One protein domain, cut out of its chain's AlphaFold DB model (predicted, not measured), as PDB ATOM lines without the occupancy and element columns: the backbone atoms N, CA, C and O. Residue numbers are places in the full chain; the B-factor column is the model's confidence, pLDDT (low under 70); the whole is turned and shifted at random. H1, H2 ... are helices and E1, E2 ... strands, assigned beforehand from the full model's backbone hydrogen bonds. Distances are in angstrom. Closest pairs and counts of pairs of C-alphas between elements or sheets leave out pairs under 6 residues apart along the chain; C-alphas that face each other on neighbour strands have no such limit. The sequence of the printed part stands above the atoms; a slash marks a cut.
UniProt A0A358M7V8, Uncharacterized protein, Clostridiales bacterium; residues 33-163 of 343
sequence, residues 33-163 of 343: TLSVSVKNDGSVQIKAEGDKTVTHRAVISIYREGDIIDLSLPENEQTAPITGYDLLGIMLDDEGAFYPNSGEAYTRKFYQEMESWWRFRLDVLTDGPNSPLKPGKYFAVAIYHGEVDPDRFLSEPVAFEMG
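Overview. This is residues 33 to 163 of the 343 residues of an uncharacterized protein of Clostridiales bacterium (UniProt A0A358M7V8). Two antiparallel sheets pack face to face as a sandwich, a strongly twisted one in the order E4, E3, E6, E7 and a smaller one in the order E1, E2, E5. The short helix H1 sits beside the strands where the chain passes from E4 to E5, while the other short helix, H2, lies away from both sheets, between the short link from E5 and the long link of 21 residues to E6. The printed part has 131 residues, with two named helices and seven named strands in the order E1, E2, E3, E4, H1, E5, H2, E6, E7. The class is mixed, helices and strands, though under half of the residues are in named elements. The whole is compact and rounded, with a radius of gyration of the C-alphas of 14.3 A and spans of 37 by 32 by 31 A.

Along the chain. Begin with E6, residues 136 to 144: find C-alpha 136 at (29.126, -16.491, 34.436), from which the strand runs 26.2 A. In its sheet you also find E3, residues 58 to 64, 19.6 A long, E4, residues 83 to 86, and E7, residues 158 to 162, which ends with C-alpha 162 at (28.706, -18.762, 39.083). The other sheet has E1, residues 33 to 38, from C-alpha 33 at (40.486, -35.923, 38.739), then E2, residues 44 to 50, 20.2 A long, and E5, residues 97 to 99. H1 is residues 87 to 92, and H2 is residues 108 to 114, 10.0 A long.

Arrangement. In the larger sheet, look for N 61 and O 141, 2.9 A apart, between E3 and E6. E3 and E4 form a hairpin, with N 60 and O 85 at 2.8 A; E6 and E7 form another, with N 158 and O 140 at 2.8 A. In the smaller sheet, the hairpin of E1 and E2 has N 35 and O 47 at 2.9 A, and E2 and E5 have N 46 and O 97 at 2.8 A. Across the sandwich, the strands of one sheet stand at 24 degrees to those of the other; the closest C-alphas of E1 and E7 are those of Leu 34 and Val 158, 6.7 A apart. H1 is at the level of the smaller sheet, and its closest C-alpha to E2 is Met 91, 5.4 A from that of Ala 48. H2 is on neither sheet. In H1 and H2 every O i to N i+4 pair is within hydrogen-bond range.

Size, cuts and confidence. The C-alphas farthest apart are those of Asn 40 and Val 148, 41.3 A. The printed part has no cut. The long links are E3 to E4, H2 to E6 and E6 to E7. The mean pLDDT of the printed part is 88.4, and residue 104 alone is under 70.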
ATOM      1  N   THR A  33      41.910 -36.245  38.849       94.56
ATOM      2  CA  THR A  33      40.486 -35.923  38.739       94.56
ATOM      3  C   THR A  33      40.169 -34.743  39.647       94.56
ATOM      4  O   THR A  33      40.543 -34.742  40.821       94.56
ATOM      5  N   LEU A  34      39.468 -33.742  39.114       95.62
ATOM      6  CA  LEU A  34      38.994 -32.594  39.884       95.62
ATOM      7  C   LEU A  34      37.500 -32.720  40.178       95.62
ATOM      8  O   LEU A  34      36.731 -33.223  39.362       95.62
ATOM      9  N   SER A  35      37.078 -32.194  41.324       95.75
ATOM     10  CA  SER A  35      35.671 -31.919  41.610       95.75
ATOM     11  C   SER A  35      35.514 -30.469  42.045       95.75
ATOM     12  O   SER A  35      36.318 -29.953  42.821       95.75
ATOM     13  N   VAL A  36      34.491 -29.805  41.507       97.38
ATOM     14  CA  VAL A  36      34.214 -28.389  41.759       97.38
ATOM     15  C   VAL A  36      32.811 -28.251  42.336       97.38
ATOM     16  O   VAL A  36      31.861 -28.836  41.819       97.38
ATOM     17  N   SER A  37      32.687 -27.477  43.408       95.81
ATOM     18  CA  SER A  37      31.424 -27.158  44.074       95.81
ATOM     19  C   SER A  37      31.309 -25.647  44.237       95.81
ATOM     20  O   SER A  37      32.215 -25.012  44.772       95.81
ATOM     21  N   VAL A  38      30.202 -25.071  43.776       94.12
ATOM     22  CA  VAL A  38      29.899 -23.644  43.947       94.12
ATOM     23  C   VAL A  38      28.967 -23.492  45.139       94.12
ATOM     24  O   VAL A  38      27.937 -24.165  45.218       94.12
ATOM     25  N   LYS A  39      29.333 -22.621  46.077       88.75
ATOM     26  CA  LYS A  39      28.539 -22.326  47.270       88.75
ATOM     27  C   LYS A  39      27.705 -21.061  47.070       88.75
ATOM     28  O   LYS A  39      28.081 -20.152  46.335       88.75
ATOM     29  N   ASN A  40      26.592 -20.973  47.798       82.75
ATOM     30  CA  ASN A  40      25.684 -19.815  47.763       82.75
ATOM     31  C   ASN A  40      26.307 -18.526  48.331       82.75
ATOM     32  O   ASN A  40      25.748 -17.447  48.173       82.75
ATOM     33  N   ASP A  41      27.446 -18.642  49.010       81.56
ATOM     34  CA  ASP A  41      28.198 -17.529  49.592       81.56
ATOM     35  C   ASP A  41      29.179 -16.867  48.601       81.56
ATOM     36  O   ASP A  41      29.936 -15.969  48.973       81.56
ATOM     37  N   GLY A  42      29.169 -17.312  47.338       84.88
ATOM     38  CA  GLY A  42      30.040 -16.813  46.278       84.88
ATOM     39  C   GLY A  42      31.408 -17.498  46.207       84.88
ATOM     40  O   GLY A  42      32.219 -17.107  45.365       84.88
ATOM     41  N   SER A  43      31.680 -18.510  47.043       89.56
ATOM     42  CA  SER A  43      32.906 -19.311  46.941       89.56
ATOM     43  C   SER A  43      32.792 -20.509  45.999       89.56
ATOM     44  O   SER A  43      31.731 -21.094  45.781       89.56
ATOM     45  N   VAL A  44      33.947 -20.910  45.481       94.00
ATOM     46  CA  VAL A  44      34.178 -22.124  44.704       94.00
ATOM     47  C   VAL A  44      35.121 -23.008  45.507       94.00
ATOM     48  O   VAL A  44      36.217 -22.587  45.866       94.00
ATOM     49  N   GLN A  45      34.699 -24.237  45.776       95.00
ATOM     50  CA  GLN A  45      35.520 -25.279  46.375       95.00
ATOM     51  C   GLN A  45      36.042 -26.204  45.280       95.00
ATOM     52  O   GLN A  45      35.257 -26.684  44.460       95.00
ATOM     53  N   ILE A  46      37.342 -26.491  45.289       95.94
ATOM     54  CA  ILE A  46      37.980 -27.412  44.349       95.94
ATOM     55  C   ILE A  46      38.719 -28.495  45.125       95.94
ATOM     56  O   ILE A  46      39.602 -28.201  45.930       95.94
ATOM     57  N   LYS A  47      38.388 -29.757  44.850       95.69
ATOM     58  CA  LYS A  47      39.118 -30.920  45.366       95.69
ATOM     59  C   LYS A  47      39.799 -31.664  44.232       95.69
ATOM     60  O   LYS A  47      39.326 -31.636  43.094       95.69
ATOM     61  N   ALA A  48      40.885 -32.349  44.565       93.94
ATOM     62  CA  ALA A  48      41.678 -33.105  43.614       93.94
ATOM     63  C   ALA A  48      42.056 -34.474  44.171       93.94
ATOM     64  O   ALA A  48      42.495 -34.594  45.314       93.94
ATOM     65  N   GLU A  49      41.928 -35.495  43.334       91.94
ATOM     66  CA  GLU A  49      42.283 -36.878  43.640       91.94
ATOM     67  C   GLU A  49      43.091 -37.468  42.479       91.94
ATOM     68  O   GLU A  49      42.950 -37.029  41.340       91.94
ATOM     69  N   GLY A  50      43.949 -38.453  42.751       90.38
ATOM     70  CA  GLY A  50      44.764 -39.097  41.717       90.38
ATOM     71  C   GLY A  50      46.210 -39.363  42.132       90.38
ATOM     72  O   GLY A  50      46.518 -39.529  43.317       90.38
ATOM     73  N   ASP A  51      47.102 -39.423  41.144       86.81
ATOM     74  CA  ASP A  51      48.517 -39.739  41.341       86.81
ATOM     75  C   ASP A  51      49.276 -38.587  42.017       86.81
ATOM     76  O   ASP A  51      49.579 -37.552  41.426       86.81
ATOM     77  N   LYS A  52      49.662 -38.788  43.280       84.94
ATOM     78  CA  LYS A  52      50.408 -37.786  44.053       84.94
ATOM     79  C   LYS A  52      51.843 -37.578  43.556       84.94
ATOM     80  O   LYS A  52      52.473 -36.594  43.942       84.94
ATOM     81  N   THR A  53      52.382 -38.464  42.718       82.62
ATOM     82  CA  THR A  53      53.763 -38.358  42.221       82.62
ATOM     83  C   THR A  53      53.933 -37.290  41.140       82.62
ATOM     84  O   THR A  53      55.048 -36.811  40.938       82.62
ATOM     85  N   VAL A  54      52.840 -36.847  40.506       80.94
ATOM     86  CA  VAL A  54      52.857 -35.810  39.459       80.94
ATOM     87  C   VAL A  54      52.606 -34.389  39.985       80.94
ATOM     88  O   VAL A  54      52.381 -33.470  39.205       80.94
ATOM     89  N   THR A  55      52.639 -34.191  41.305       78.38
ATOM     90  CA  THR A  55      52.185 -32.948  41.957       78.38
ATOM     91  C   THR A  55      53.250 -31.858  42.078       78.38
ATOM     92  O   THR A  55      52.925 -30.698  42.318       78.38
ATOM     93  N   HIS A  56      54.531 -32.191  41.909       81.69
ATOM     94  CA  HIS A  56      55.608 -31.208  41.996       81.69
ATOM     95  C   HIS A  56      55.457 -30.151  40.889       81.69
ATOM     96  O   HIS A  56      55.586 -30.491  39.718       81.69
ATOM     97  N   ARG A  57      55.266 -28.872  41.255       82.75
ATOM     98  CA  ARG A  57      54.974 -27.754  40.321       82.75
ATOM     99  C   ARG A  57      53.694 -27.930  39.504       82.75
ATOM    100  O   ARG A  57      53.559 -27.373  38.415       82.75
ATOM    101  N   ALA A  58      52.752 -28.700  40.024       91.00
ATOM    102  CA  ALA A  58      51.420 -28.760  39.466       91.00
ATOM    103  C   ALA A  58      50.517 -27.741  40.161       91.00
ATOM    104  O   ALA A  58      50.542 -27.605  41.385       91.00
ATOM    105  N   VAL A  59      49.712 -27.043  39.369       93.62
ATOM    106  CA  VAL A  59      48.818 -25.987  39.832       93.62
ATOM    107  C   VAL A  59      47.403 -26.275  39.349       93.62
ATOM    108  O   VAL A  59      47.189 -26.595  38.182       93.62
ATOM    109  N   ILE A  60      46.419 -26.133  40.233       95.31
ATOM    110  CA  ILE A  60      45.007 -26.057  39.851       95.31
ATOM    111  C   ILE A  60      44.680 -24.604  39.573       95.31
ATOM    112  O   ILE A  60      44.830 -23.762  40.453       95.31
ATOM    113  N   SER A  61      44.222 -24.322  38.360       95.31
ATOM    114  CA  SER A  61      43.938 -22.968  37.900       95.31
ATOM    115  C   SER A  61      42.482 -22.811  37.479       95.31
ATOM    116  O   SER A  61      41.903 -23.726  36.891       95.31
ATOM    117  N   ILE A  62      41.900 -21.643  37.763       97.50
ATOM    118  CA  ILE A  62      40.549 -21.266  37.320       97.50
ATOM    119  C   ILE A  62      40.643 -20.315  36.126       97.50
ATOM    120  O   ILE A  62      41.400 -19.344  36.162       97.50
ATOM    121  N   TYR A  63      39.814 -20.550  35.114       96.94
ATOM    122  CA  TYR A  63      39.699 -19.737  33.905       96.94
ATOM    123  C   TYR A  63      38.238 -19.430  33.582       96.94
ATOM    124  O   TYR A  63      37.323 -20.106  34.062       96.94
ATOM    125  N   ARG A  64      38.005 -18.404  32.759       97.38
ATOM    126  CA  ARG A  64      36.666 -18.085  32.251       97.38
ATOM    127  C   ARG A  64      36.339 -18.971  31.052       97.38
ATOM    128  O   ARG A  64      37.215 -19.273  30.250       97.38
ATOM    129  N   GLU A  65      35.074 -19.348  30.874       95.12
ATOM    130  CA  GLU A  65      34.631 -19.996  29.635       95.12
ATOM    131  C   GLU A  65      35.019 -19.142  28.413       95.12
ATOM    132  O   GLU A  65      34.773 -17.934  28.374       95.12
ATOM    133  N   GLY A  66      35.641 -19.785  27.422       92.25
ATOM    134  CA  GLY A  66      36.177 -19.134  26.225       92.25
ATOM    135  C   GLY A  66      37.651 -18.733  26.320       92.25
ATOM    136  O   GLY A  66      38.246 -18.451  25.280       92.25
ATOM    137  N   ASP A  67      38.258 -18.755  27.512       94.94
ATOM    138  CA  ASP A  67      39.711 -18.631  27.646       94.94
ATOM    139  C   ASP A  67      40.388 -19.829  26.949       94.94
ATOM    140  O   ASP A  67      39.994 -20.985  27.125       94.94
ATOM    141  N   ILE A  68      41.414 -19.547  26.143       90.81
ATOM    142  CA  ILE A  68      42.219 -20.564  25.459       90.81
ATOM    143  C   ILE A  68      43.522 -20.730  26.234       90.81
ATOM    144  O   ILE A  68      44.268 -19.765  26.417       90.81
ATOM    145  N   ILE A  69      43.798 -21.958  26.672       91.94
ATOM    146  CA  ILE A  69      45.044 -22.318  27.350       91.94
ATOM    147  C   ILE A  69      45.944 -23.009  26.331       91.94
ATOM    148  O   ILE A  69      45.742 -24.177  26.002       91.94
ATOM    149  N   ASP A  70      46.922 -22.269  25.822       90.69
ATOM    150  CA  ASP A  70      47.938 -22.793  24.916       90.69
ATOM    151  C   ASP A  70      49.269 -22.935  25.658       90.69
ATOM    152  O   ASP A  70      50.051 -21.990  25.756       90.69
ATOM    153  N   LEU A  71      49.521 -24.138  26.178       90.56
ATOM    154  CA  LEU A  71      50.748 -24.472  26.910       90.56
ATOM    155  C   LEU A  71      52.000 -24.498  26.013       90.56
ATOM    156  O   LEU A  71      53.108 -24.671  26.515       90.56
ATOM    157  N   SER A  72      51.853 -24.343  24.691       88.38
ATOM    158  CA  SER A  72      52.998 -24.213  23.783       88.38
ATOM    159  C   SER A  72      53.586 -22.800  23.758       88.38
ATOM    160  O   SER A  72      54.716 -22.614  23.296       88.38
ATOM    161  N   LEU A  73      52.841 -21.809  24.260       88.56
ATOM    162  CA  LEU A  73      53.295 -20.427  24.354       88.56
ATOM    163  C   LEU A  73      54.187 -20.212  25.588       88.56
ATOM    164  O   LEU A  73      53.994 -20.870  26.615       88.56
ATOM    165  N   PRO A  74      55.129 -19.251  25.535       85.44
ATOM    166  CA  PRO A  74      55.822 -18.772  26.728       85.44
ATOM    167  C   PRO A  74      54.828 -18.324  27.810       85.44
ATOM    168  O   PRO A  74      53.816 -17.706  27.493       85.44
ATOM    169  N   GLU A  75      55.134 -18.573  29.085       81.44
ATOM    170  CA  GLU A  75      54.248 -18.277  30.229       81.44
ATOM    171  C   GLU A  75      53.703 -16.833  30.227       81.44
ATOM    172  O   GLU A  75      52.533 -16.598  30.502       81.44
ATOM    173  N   ASN A  76      54.523 -15.855  29.833       82.88
ATOM    174  CA  ASN A  76      54.135 -14.444  29.758       82.88
ATOM    175  C   ASN A  76      53.177 -14.102  28.596       82.88
ATOM    176  O   ASN A  76      52.669 -12.980  28.542       82.88
ATOM    177  N   GLU A  77      52.977 -15.024  27.656       87.56
ATOM    178  CA  GLU A  77      52.035 -14.927  26.534       87.56
ATOM    179  C   GLU A  77      50.800 -15.819  26.729       87.56
ATOM    180  O   GLU A  77      49.806 -15.648  26.020       87.56
ATOM    181  N   GLN A  78      50.839 -16.743  27.694       89.31
ATOM    182  CA  GLN A  78      49.695 -17.579  28.034       89.31
ATOM    183  C   GLN A  78      48.560 -16.743  28.632       89.31
ATOM    184  O   GLN A  78      48.764 -15.702  29.269       89.31
ATOM    185  N   THR A  79      47.328 -17.220  28.446       90.62
ATOM    186  CA  THR A  79      46.172 -16.651  29.138       90.62
ATOM    187  C   THR A  79      46.390 -16.784  30.638       90.62
ATOM    188  O   THR A  79      46.477 -17.893  31.154       90.62
ATOM    189  N   ALA A  80      46.470 -15.655  31.342       91.44
ATOM    190  CA  ALA A  80      46.667 -15.673  32.783       91.44
ATOM    191  C   ALA A  80      45.449 -16.303  33.488       91.44
ATOM    192  O   ALA A  80      44.308 -15.903  33.191       91.44
ATOM    193  N   PRO A  81      45.670 -17.235  34.434       94.00
ATOM    194  CA  PRO A  81      44.597 -17.782  35.246       94.00
ATOM    195  C   PRO A  81      44.009 -16.707  36.160       94.00
ATOM    196  O   PRO A  81      44.653 -15.717  36.514       94.00
ATOM    197  N   ILE A  82      42.763 -16.916  36.570       94.75
ATOM    198  CA  ILE A  82      42.078 -16.048  37.531       94.75
ATOM    199  C   ILE A  82      42.682 -16.238  38.928       94.75
ATOM    200  O   ILE A  82      42.912 -15.270  39.651       94.75
ATOM    201  N   THR A  83      42.958 -17.493  39.280       92.56
ATOM    202  CA  THR A  83      43.660 -17.916  40.495       92.56
ATOM    203  C   THR A  83      44.362 -19.250  40.237       92.56
ATOM    204  O   THR A  83      43.965 -19.979  39.322       92.56
ATOM    205  N   GLY A  84      45.373 -19.564  41.047       90.88
ATOM    206  CA  GLY A  84      46.146 -20.798  40.983       90.88
ATOM    207  C   GLY A  84      46.468 -21.335  42.378       90.88
ATOM    208  O   GLY A  84      46.780 -20.563  43.284       90.88
ATOM    209  N   TYR A  85      46.417 -22.655  42.539       90.56
ATOM    210  CA  TYR A  85      46.686 -23.356  43.792       90.56
ATOM    211  C   TYR A  85      47.696 -24.476  43.606       90.56
ATOM    212  O   TYR A  85      47.571 -25.247  42.659       90.56
ATOM    213  N   ASP A  86      48.631 -24.629  44.541       90.56
ATOM    214  CA  ASP A  86      49.516 -25.796  44.562       90.56
ATOM    215  C   ASP A  86      48.697 -27.093  44.698       90.56
ATOM    216  O   ASP A  86      47.909 -27.264  45.634       90.56
ATOM    217  N   LEU A  87      48.873 -28.006  43.739       89.38
ATOM    218  CA  LEU A  87      48.094 -29.237  43.657       89.38
ATOM    219  C   LEU A  87      48.374 -30.173  44.840       89.38
ATOM    220  O   LEU A  87      47.447 -30.812  45.336       89.38
ATOM    221  N   LEU A  88      49.630 -30.273  45.294       85.69
ATOM    222  CA  LEU A  88      49.988 -31.181  46.387       85.69
ATOM    223  C   LEU A  88      49.276 -30.774  47.678       85.69
ATOM    224  O   LEU A  88      48.744 -31.643  48.366       85.69
ATOM    225  N   GLY A  89      49.240 -29.473  47.976       83.38
ATOM    226  CA  GLY A  89      48.496 -28.937  49.115       83.38
ATOM    227  C   GLY A  89      47.024 -29.352  49.089       83.38
ATOM    228  O   GLY A  89      46.533 -29.913  50.064       83.38
ATOM    229  N   ILE A  90      46.354 -29.180  47.945       84.06
ATOM    230  CA  ILE A  90      44.937 -29.544  47.776       84.06
ATOM    231  C   ILE A  90      44.710 -31.048  47.948       84.06
ATOM    232  O   ILE A  90      43.762 -31.452  48.606       84.06
ATOM    233  N   MET A  91      45.566 -31.896  47.377       85.81
ATOM    234  CA  MET A  91      45.414 -33.358  47.461       85.81
ATOM    235  C   MET A  91      45.703 -33.942  48.856       85.81
ATOM    236  O   MET A  91      45.540 -35.151  49.079       85.81
ATOM    237  N   LEU A  92      46.243 -33.128  49.764       83.38
ATOM    238  CA  LEU A  92      46.484 -33.480  51.162       83.38
ATOM    239  C   LEU A  92      45.431 -32.890  52.104       83.38
ATOM    240  O   LEU A  92      45.412 -33.274  53.271       83.38
ATOM    241  N   ASP A  93      44.581 -31.996  51.605       84.31
ATOM    242  CA  ASP A  93      43.526 -31.339  52.361       84.31
ATOM    243  C   ASP A  93      42.163 -31.949  52.012       84.31
ATOM    244  O   ASP A  93      41.699 -31.880  50.873       84.31
ATOM    245  N   ASP A  94      41.495 -32.533  53.007       82.69
ATOM    246  CA  ASP A  94      40.163 -33.116  52.834       82.69
ATOM    247  C   ASP A  94      39.105 -32.054  52.476       82.69
ATOM    248  O   ASP A  94      38.071 -32.370  51.869       82.69
ATOM    249  N   GLU A  95      39.345 -30.786  52.822       86.38
ATOM    250  CA  GLU A  95      38.485 -29.666  52.453       86.38
ATOM    251  C   GLU A  95      38.782 -29.139  51.042       86.38
ATOM    252  O   GLU A  95      37.885 -28.591  50.399       86.38
ATOM    253  N   GLY A  96      39.971 -29.393  50.498       89.56
ATOM    254  CA  GLY A  96      40.420 -28.855  49.215       89.56
ATOM    255  C   GLY A  96      40.668 -27.342  49.245       89.56
ATOM    256  O   GLY A  96      40.763 -26.723  50.298       89.56
ATOM    257  N   ALA A  97      40.783 -26.724  48.070       90.00
ATOM    258  CA  ALA A  97      40.973 -25.278  47.961       90.00
ATOM    259  C   ALA A  97      39.648 -24.524  47.879       90.00
ATOM    260  O   ALA A  97      38.693 -24.989  47.256       90.00
ATOM    261  N   PHE A  98      39.641 -23.308  48.423       90.56
ATOM    262  CA  PHE A  98      38.550 -22.353  48.274       90.56
ATOM    263  C   PHE A  98      39.016 -21.106  47.532       90.56
ATOM    264  O   PHE A  98      40.065 -20.541  47.844       90.56
ATOM    265  N   TYR A  99      38.196 -20.657  46.587       91.19
ATOM    266  CA  TYR A  99      38.258 -19.320  46.016       91.19
ATOM    267  C   TYR A  99      36.988 -18.542  46.379       91.19
ATOM    268  O   TYR A  99      35.908 -19.088  46.177       91.19
ATOM    269  N   PRO A 100      37.060 -17.274  46.806       90.19
ATOM    270  CA  PRO A 100      38.273 -16.563  47.189       90.19
ATOM    271  C   PRO A 100      39.027 -17.201  48.361       90.19
ATOM    272  O   PRO A 100      38.452 -17.912  49.185       90.19
ATOM    273  N   ASN A 101      40.329 -16.932  48.423       85.00
ATOM    274  CA  ASN A 101      41.202 -17.382  49.500       85.00
ATOM    275  C   ASN A 101      40.815 -16.683  50.805       85.00
ATOM    276  O   ASN A 101      40.642 -15.464  50.822       85.00
ATOM    277  N   SER A 102      40.741 -17.438  51.897       76.56
ATOM    278  CA  SER A 102      40.446 -16.911  53.231       76.56
ATOM    279  C   SER A 102      41.472 -17.396  54.254       76.56
ATOM    280  O   SER A 102      42.153 -18.400  54.043       76.56
ATOM    281  N   GLY A 103      41.625 -16.644  55.345       73.94
ATOM    282  CA  GLY A 103      42.582 -16.924  56.418       73.94
ATOM    283  C   GLY A 103      43.550 -15.768  56.678       73.94
ATOM    284  O   GLY A 103      43.656 -14.837  55.884       73.94
ATOM    285  N   GLU A 104      44.279 -15.843  57.793       68.62
ATOM    286  CA  GLU A 104      45.097 -14.734  58.324       68.62
ATOM    287  C   GLU A 104      46.214 -14.254  57.380       68.62
ATOM    288  O   GLU A 104      46.667 -13.115  57.480       68.62
ATOM    289  N   ALA A 105      46.664 -15.102  56.450       76.19
ATOM    290  CA  ALA A 105      47.694 -14.745  55.474       76.19
ATOM    291  C   ALA A 105      47.168 -13.845  54.339       76.19
ATOM    292  O   ALA A 105      47.934 -13.087  53.740       76.19
ATOM    293  N   TYR A 106      45.867 -13.899  54.048       78.44
ATOM    294  CA  TYR A 106      45.253 -13.230  52.904       78.44
ATOM    295  C   TYR A 106      44.687 -11.878  53.330       78.44
ATOM    296  O   TYR A 106      43.495 -11.726  53.575       78.44
ATOM    297  N   THR A 107      45.568 -10.885  53.442       73.38
ATOM    298  CA  THR A 107      45.229  -9.518  53.878       73.38
ATOM    299  C   THR A 107      45.222  -8.529  52.712       73.38
ATOM    300  O   THR A 107      45.779  -8.804  51.647       73.38
ATOM    301  N   ARG A 108      44.664  -7.323  52.909       72.94
ATOM    302  CA  ARG A 108      44.777  -6.222  51.925       72.94
ATOM    303  C   ARG A 108      46.230  -5.974  51.524       72.94
ATOM    304  O   ARG A 108      46.542  -5.884  50.341       72.94
ATOM    305  N   LYS A 109      47.121  -5.917  52.517       77.62
ATOM    306  CA  LYS A 109      48.551  -5.689  52.305       77.62
ATOM    307  C   LYS A 109      49.181  -6.791  51.450       77.62
ATOM    308  O   LYS A 109      49.962  -6.480  50.559       77.62
ATOM    309  N   PHE A 110      48.815  -8.050  51.690       83.00
ATOM    310  CA  PHE A 110      49.292  -9.179  50.890       83.00
ATOM    311  C   PHE A 110      48.948  -8.995  49.405       83.00
ATOM    312  O   PHE A 110      49.839  -9.050  48.561       83.00
ATOM    313  N   TYR A 111      47.690  -8.684  49.081       81.44
ATOM    314  CA  TYR A 111      47.285  -8.493  47.685       81.44
ATOM    315  C   TYR A 111      47.879  -7.232  47.043       81.44
ATOM    316  O   TYR A 111      48.277  -7.289  45.883       81.44
ATOM    317  N   GLN A 112      48.046  -6.141  47.794       80.69
ATOM    318  CA  GLN A 112      48.750  -4.943  47.312       80.69
ATOM    319  C   GLN A 112      50.220  -5.226  46.968       80.69
ATOM    320  O   GLN A 112      50.744  -4.708  45.985       80.69
ATOM    321  N   GLU A 113      50.904  -6.061  47.754       84.62
ATOM    322  CA  GLU A 113      52.269  -6.491  47.434       84.62
ATOM    323  C   GLU A 113      52.294  -7.394  46.190       84.62
ATOM    324  O   GLU A 113      53.181  -7.250  45.342       84.62
ATOM    325  N   MET A 114      51.299  -8.278  46.040       85.56
ATOM    326  CA  MET A 114      51.160  -9.151  44.869       85.56
ATOM    327  C   MET A 114      50.955  -8.393  43.560       85.56
ATOM    328  O   MET A 114      51.484  -8.823  42.541       85.56
ATOM    329  N   GLU A 115      50.241  -7.266  43.557       82.00
ATOM    330  CA  GLU A 115      49.988  -6.468  42.343       82.00
ATOM    331  C   GLU A 115      51.273  -6.049  41.606       82.00
ATOM    332  O   GLU A 115      51.245  -5.792  40.403       82.00
ATOM    333  N   SER A 116      52.416  -6.015  42.299       81.69
ATOM    334  CA  SER A 116      53.710  -5.697  41.689       81.69
ATOM    335  C   SER A 116      54.285  -6.807  40.797       81.69
ATOM    336  O   SER A 116      55.150  -6.527  39.965       81.69
ATOM    337  N   TRP A 117      53.824  -8.052  40.947       80.25
ATOM    338  CA  TRP A 117      54.360  -9.217  40.231       80.25
ATOM    339  C   TRP A 117      53.296 -10.196  39.716       80.25
ATOM    340  O   TRP A 117      53.625 -11.072  38.919       80.25
ATOM    341  N   TRP A 118      52.029 -10.042  40.105       83.06
ATOM    342  CA  TRP A 118      50.902 -10.831  39.617       83.06
ATOM    343  C   TRP A 118      49.881  -9.950  38.902       83.06
ATOM    344  O   TRP A 118      49.430  -8.925  39.416       83.06
ATOM    345  N   ARG A 119      49.458 -10.382  37.711       84.44
ATOM    346  CA  ARG A 119      48.441  -9.678  36.929       84.44
ATOM    347  C   ARG A 119      47.061 -10.272  37.194       84.44
ATOM    348  O   ARG A 119      46.646 -11.218  36.532       84.44
ATOM    349  N   PHE A 120      46.327  -9.678  38.129       86.44
ATOM    350  CA  PHE A 120      44.959 -10.098  38.430       86.44
ATOM    351  C   PHE A 120      44.010  -9.878  37.242       86.44
ATOM    352  O   PHE A 120      43.987  -8.810  36.623       86.44
ATOM    353  N   ARG A 121      43.164 -10.875  36.967       91.75
ATOM    354  CA  ARG A 121      42.049 -10.794  36.011       91.75
ATOM    355  C   ARG A 121      40.859 -10.030  36.613       91.75
ATOM    356  O   ARG A 121      39.785 -10.582  36.813       91.75
ATOM    357  N   LEU A 122      41.046  -8.748  36.937       88.50
ATOM    358  CA  LEU A 122      40.019  -7.912  37.591       88.50
ATOM    359  C   LEU A 122      38.717  -7.793  36.773       88.50
ATOM    360  O   LEU A 122      37.650  -7.515  37.317       88.50
ATOM    361  N   ASP A 123      38.778  -8.043  35.463       91.38
ATOM    362  CA  ASP A 123      37.625  -8.032  34.565       91.38
ATOM    363  C   ASP A 123      36.560  -9.072  34.945       91.38
ATOM    364  O   ASP A 123      35.364  -8.806  34.787       91.38
ATOM    365  N   VAL A 124      36.966 -10.208  35.517       93.31
ATOM    366  CA  VAL A 124      36.055 -11.292  35.920       93.31
ATOM    367  C   VAL A 124      35.716 -11.300  37.408       93.31
ATOM    368  O   VAL A 124      34.926 -12.139  37.834       93.31
ATOM    369  N   LEU A 125      36.288 -10.377  38.185       89.94
ATOM    370  CA  LEU A 125      36.107 -10.287  39.632       89.94
ATOM    371  C   LEU A 125      35.125  -9.181  39.999       89.94
ATOM    372  O   LEU A 125      34.987  -8.186  39.281       89.94
ATOM    373  N   THR A 126      34.413  -9.376  41.102       85.31
ATOM    374  CA  THR A 126      33.372  -8.453  41.567       85.31
ATOM    375  C   THR A 126      33.952  -7.159  42.128       85.31
ATOM    376  O   THR A 126      33.506  -6.090  41.704       85.31
ATOM    377  N   ASP A 127      34.979  -7.227  42.984       75.94
ATOM    378  CA  ASP A 127      35.515  -6.058  43.700       75.94
ATOM    379  C   ASP A 127      36.983  -5.728  43.509       75.94
ATOM    380  O   ASP A 127      37.348  -4.559  43.495       75.94
ATOM    381  N   GLY A 128      37.816  -6.733  43.307       79.25
ATOM    382  CA  GLY A 128      39.257  -6.565  43.258       79.25
ATOM    383  C   GLY A 128      39.964  -7.909  43.358       79.25
ATOM    384  O   GLY A 128      39.310  -8.955  43.234       79.25
ATOM    385  N   PRO A 129      41.286  -7.911  43.593       83.25
ATOM    386  CA  PRO A 129      42.024  -9.132  43.882       83.25
ATOM    387  C   PRO A 129      41.326  -9.933  44.984       83.25
ATOM    388  O   PRO A 129      40.899  -9.368  45.989       83.25
ATOM    389  N   ASN A 130      41.196 -11.246  44.778       85.94
ATOM    390  CA  ASN A 130      40.593 -12.162  45.752       85.94
ATOM    391  C   ASN A 130      39.159 -11.810  46.187       85.94
ATOM    392  O   ASN A 130      38.760 -12.066  47.319       85.94
ATOM    393  N   SER A 131      38.381 -11.217  45.286       84.19
ATOM    394  CA  SER A 131      36.926 -11.110  45.435       84.19
ATOM    395  C   SER A 131      36.229 -12.211  44.629       84.19
ATOM    396  O   SER A 131      36.855 -12.791  43.736       84.19
ATOM    397  N   PRO A 132      34.952 -12.528  44.906       89.25
ATOM    398  CA  PRO A 132      34.232 -13.547  44.159       89.25
ATOM    399  C   PRO A 132      34.211 -13.274  42.664       89.25
ATOM    400  O   PRO A 132      34.239 -12.123  42.206       89.25
ATOM    401  N   LEU A 133      34.095 -14.363  41.914       92.88
ATOM    402  CA  LEU A 133      33.851 -14.321  40.483       92.88
ATOM    403  C   LEU A 133      32.512 -13.623  40.207       92.88
ATOM    404  O   LEU A 133      31.536 -13.791  40.942       92.88
ATOM    405  N   LYS A 134      32.463 -12.836  39.132       92.31
ATOM    406  CA  LYS A 134      31.197 -12.334  38.587       92.31
ATOM    407  C   LYS A 134      30.320 -13.511  38.125       92.31
ATOM    408  O   LYS A 134      30.863 -14.560  37.774       92.31
ATOM    409  N   PRO A 135      28.990 -13.341  38.049       94.69
ATOM    410  CA  PRO A 135      28.129 -14.348  37.445       94.69
ATOM    411  C   PRO A 135      28.589 -14.706  36.026       94.69
ATOM    412  O   PRO A 135      28.930 -13.827  35.225       94.69
ATOM    413  N   GLY A 136      28.618 -15.998  35.711       96.50
ATOM    414  CA  GLY A 136      29.126 -16.491  34.436       96.50
ATOM    415  C   GLY A 136      29.655 -17.916  34.495       96.50
ATOM    416  O   GLY A 136      29.571 -18.598  35.512       96.50
ATOM    417  N   LYS A 137      30.216 -18.366  33.375       98.06
ATOM    418  CA  LYS A 137      30.737 -19.723  33.209       98.06
ATOM    419  C   LYS A 137      32.253 -19.743  33.265       98.06
ATOM    420  O   LYS A 137      32.923 -18.867  32.710       98.06
ATOM    421  N   TYR A 138      32.771 -20.765  33.923       98.38
ATOM    422  CA  TYR A 138      34.176 -20.921  34.262       98.38
ATOM    423  C   TYR A 138      34.571 -22.392  34.170       98.38
ATOM    424  O   TYR A 138      33.721 -23.278  34.057       98.38
ATOM    425  N   PHE A 139      35.868 -22.659  34.230       97.81
ATOM    426  CA  PHE A 139      36.371 -24.014  34.385       97.81
ATOM    427  C   PHE A 139      37.638 -24.043  35.238       97.81
ATOM    428  O   PHE A 139      38.418 -23.089  35.249       97.81
ATOM    429  N   ALA A 140      37.825 -25.144  35.961       97.88
ATOM    430  CA  ALA A 140      39.047 -25.442  36.695       97.88
ATOM    431  C   ALA A 140      39.829 -26.549  35.983       97.88
ATOM    432  O   ALA A 140      39.233 -27.489  35.458       97.88
ATOM    433  N   VAL A 141      41.155 -26.454  35.968       96.75
ATOM    434  CA  VAL A 141      42.023 -27.467  35.352       96.75
ATOM    435  C   VAL A 141      43.346 -27.576  36.107       96.75
ATOM    436  O   VAL A 141      43.879 -26.569  36.578       96.75
ATOM    437  N   ALA A 142      43.874 -28.792  36.238       95.62
ATOM    438  CA  ALA A 142      45.198 -29.041  36.791       95.62
ATOM    439  C   ALA A 142      46.242 -29.017  35.669       95.62
ATOM    440  O   ALA A 142      46.097 -29.715  34.664       95.62
ATOM    441  N   ILE A 143      47.297 -28.227  35.841       94.19
ATOM    442  CA  ILE A 143      48.378 -28.049  34.867       94.19
ATOM    443  C   ILE A 143      49.707 -28.307  35.569       94.19
ATOM    444  O   ILE A 143      49.937 -27.840  36.682       94.19
ATOM    445  N   TYR A 144      50.581 -29.068  34.925       91.44
ATOM    446  CA  TYR A 144      51.971 -29.219  35.330       91.44
ATOM    447  C   TYR A 144      52.821 -28.140  34.659       91.44
ATOM    448  O   TYR A 144      52.787 -28.048  33.432       91.44
ATOM    449  N   HIS A 145      53.601 -27.393  35.447       86.00
ATOM    450  CA  HIS A 145      54.571 -26.415  34.951       86.00
ATOM    451  C   HIS A 145      56.001 -26.931  35.136       86.00
ATOM    452  O   HIS A 145      56.572 -26.924  36.236       86.00
ATOM    453  N   GLY A 146      56.574 -27.436  34.050       75.00
ATOM    454  CA  GLY A 146      57.840 -28.150  34.067       75.00
ATOM    455  C   GLY A 146      59.039 -27.276  33.728       75.00
ATOM    456  O   GLY A 146      59.019 -26.464  32.815       75.00
ATOM    457  N   GLU A 147      60.147 -27.482  34.444       70.12
ATOM    458  CA  GLU A 147      61.457 -26.943  34.035       70.12
ATOM    459  C   GLU A 147      62.197 -27.880  33.066       70.12
ATOM    460  O   GLU A 147      63.093 -27.452  32.339       70.12
ATOM    461  N   VAL A 148      61.866 -29.175  33.116       72.19
ATOM    462  CA  VAL A 148      62.569 -30.258  32.407       72.19
ATOM    463  C   VAL A 148      61.643 -30.947  31.412       72.19
ATOM    464  O   VAL A 148      62.039 -31.172  30.271       72.19
ATOM    465  N   ASP A 149      60.423 -31.257  31.846       77.19
ATOM    466  CA  ASP A 149      59.364 -31.788  30.992       77.19
ATOM    467  C   ASP A 149      58.486 -30.639  30.473       77.19
ATOM    468  O   ASP A 149      58.370 -29.621  31.157       77.19
ATOM    469  N   PRO A 150      57.875 -30.770  29.283       83.25
ATOM    470  CA  PRO A 150      56.968 -29.754  28.771       83.25
ATOM    471  C   PRO A 150      55.720 -29.631  29.649       83.25
ATOM    472  O   PRO A 150      55.238 -30.621  30.214       83.25
ATOM    473  N   ASP A 151      55.175 -28.419  29.697       88.94
ATOM    474  CA  ASP A 151      53.898 -28.144  30.338       88.94
ATOM    475  C   ASP A 151      52.799 -29.029  29.747       88.94
ATOM    476  O   ASP A 151      52.733 -29.273  28.537       88.94
ATOM    477  N   ARG A 152      51.932 -29.544  30.619       91.06
ATOM    478  CA  ARG A 152      50.839 -30.433  30.215       91.06
ATOM    479  C   ARG A 152      49.663 -30.356  31.169       91.06
ATOM    480  O   ARG A 152      49.821 -30.089  32.360       91.06
ATOM    481  N   PHE A 153      48.492 -30.684  30.647       93.62
ATOM    482  CA  PHE A 153      47.300 -30.879  31.458       93.62
ATOM    483  C   PHE A 153      47.413 -32.172  32.271       93.62
ATOM    484  O   PHE A 153      47.842 -33.211  31.771       93.62
ATOM    485  N   LEU A 154      47.042 -32.092  33.545       94.19
ATOM    486  CA  LEU A 154      46.989 -33.215  34.478       94.19
ATOM    487  C   LEU A 154      45.559 -33.660  34.783       94.19
ATOM    488  O   LEU A 154      45.398 -34.717  35.380       94.19
ATOM    489  N   SER A 155      44.557 -32.875  34.388       94.75
ATOM    490  CA  SER A 155      43.134 -33.193  34.501       94.75
ATOM    491  C   SER A 155      42.388 -32.774  33.240       94.75
ATOM    492  O   SER A 155      42.819 -31.864  32.527       94.75
ATOM    493  N   GLU A 156      41.207 -33.351  33.030       94.69
ATOM    494  CA  GLU A 156      40.210 -32.700  32.183       94.69
ATOM    495  C   GLU A 156      39.778 -31.360  32.811       94.69
ATOM    496  O   GLU A 156      39.788 -31.222  34.045       94.69
ATOM    497  N   PRO A 157      39.394 -30.360  31.998       95.88
ATOM    498  CA  PRO A 157      38.735 -29.161  32.495       95.88
ATOM    499  C   PRO A 157      37.376 -29.495  33.120       95.88
ATOM    500  O   PRO A 157      36.529 -30.124  32.487       95.88
ATOM    501  N   VAL A 158      37.132 -29.014  34.336       97.50
ATOM    502  CA  VAL A 158      35.843 -29.154  35.023       97.50
ATOM    503  C   VAL A 158      35.104 -27.828  34.968       97.50
ATOM    504  O   VAL A 158      35.492 -26.860  35.623       97.50
ATOM    505  N   ALA A 159      34.046 -27.783  34.161       97.75
ATOM    506  CA  ALA A 159      33.199 -26.607  34.017       97.75
ATOM    507  C   ALA A 159      32.323 -26.379  35.257       97.75
ATOM    508  O   ALA A 159      31.826 -27.328  35.865       97.75
ATOM    509  N   PHE A 160      32.090 -25.113  35.591       97.88
ATOM    510  CA  PHE A 160      31.156 -24.691  36.628       97.88
ATOM    511  C   PHE A 160      30.556 -23.321  36.292       97.88
ATOM    512  O   PHE A 160      31.077 -22.574  35.459       97.88
ATOM    513  N   GLU A 161      29.439 -22.992  36.933       97.00
ATOM    514  CA  GLU A 161      28.721 -21.739  36.714       97.00
ATOM    515  C   GLU A 161      28.573 -20.985  38.032       97.00
ATOM    516  O   GLU A 161      28.185 -21.552  39.052       97.00
ATOM    517  N   MET A 162      28.900 -19.700  37.992       95.69
ATOM    518  CA  MET A 162      28.706 -18.762  39.083       95.69
ATOM    519  C   MET A 162      27.377 -18.052  38.880       95.69
ATOM    520  O   MET A 162      27.168 -17.404  37.851       95.69
ATOM    521  N   GLY A 163      26.493 -18.181  39.863       91.19
ATOM    522  CA  GLY A 163      25.271 -17.393  39.954       91.19
ATOM    523  C   GLY A 163      25.484 -16.083  40.708       91.19
ATOM    524  O   GLY A 163      26.609 -15.708  41.050       91.19
TER     525      GLY A 163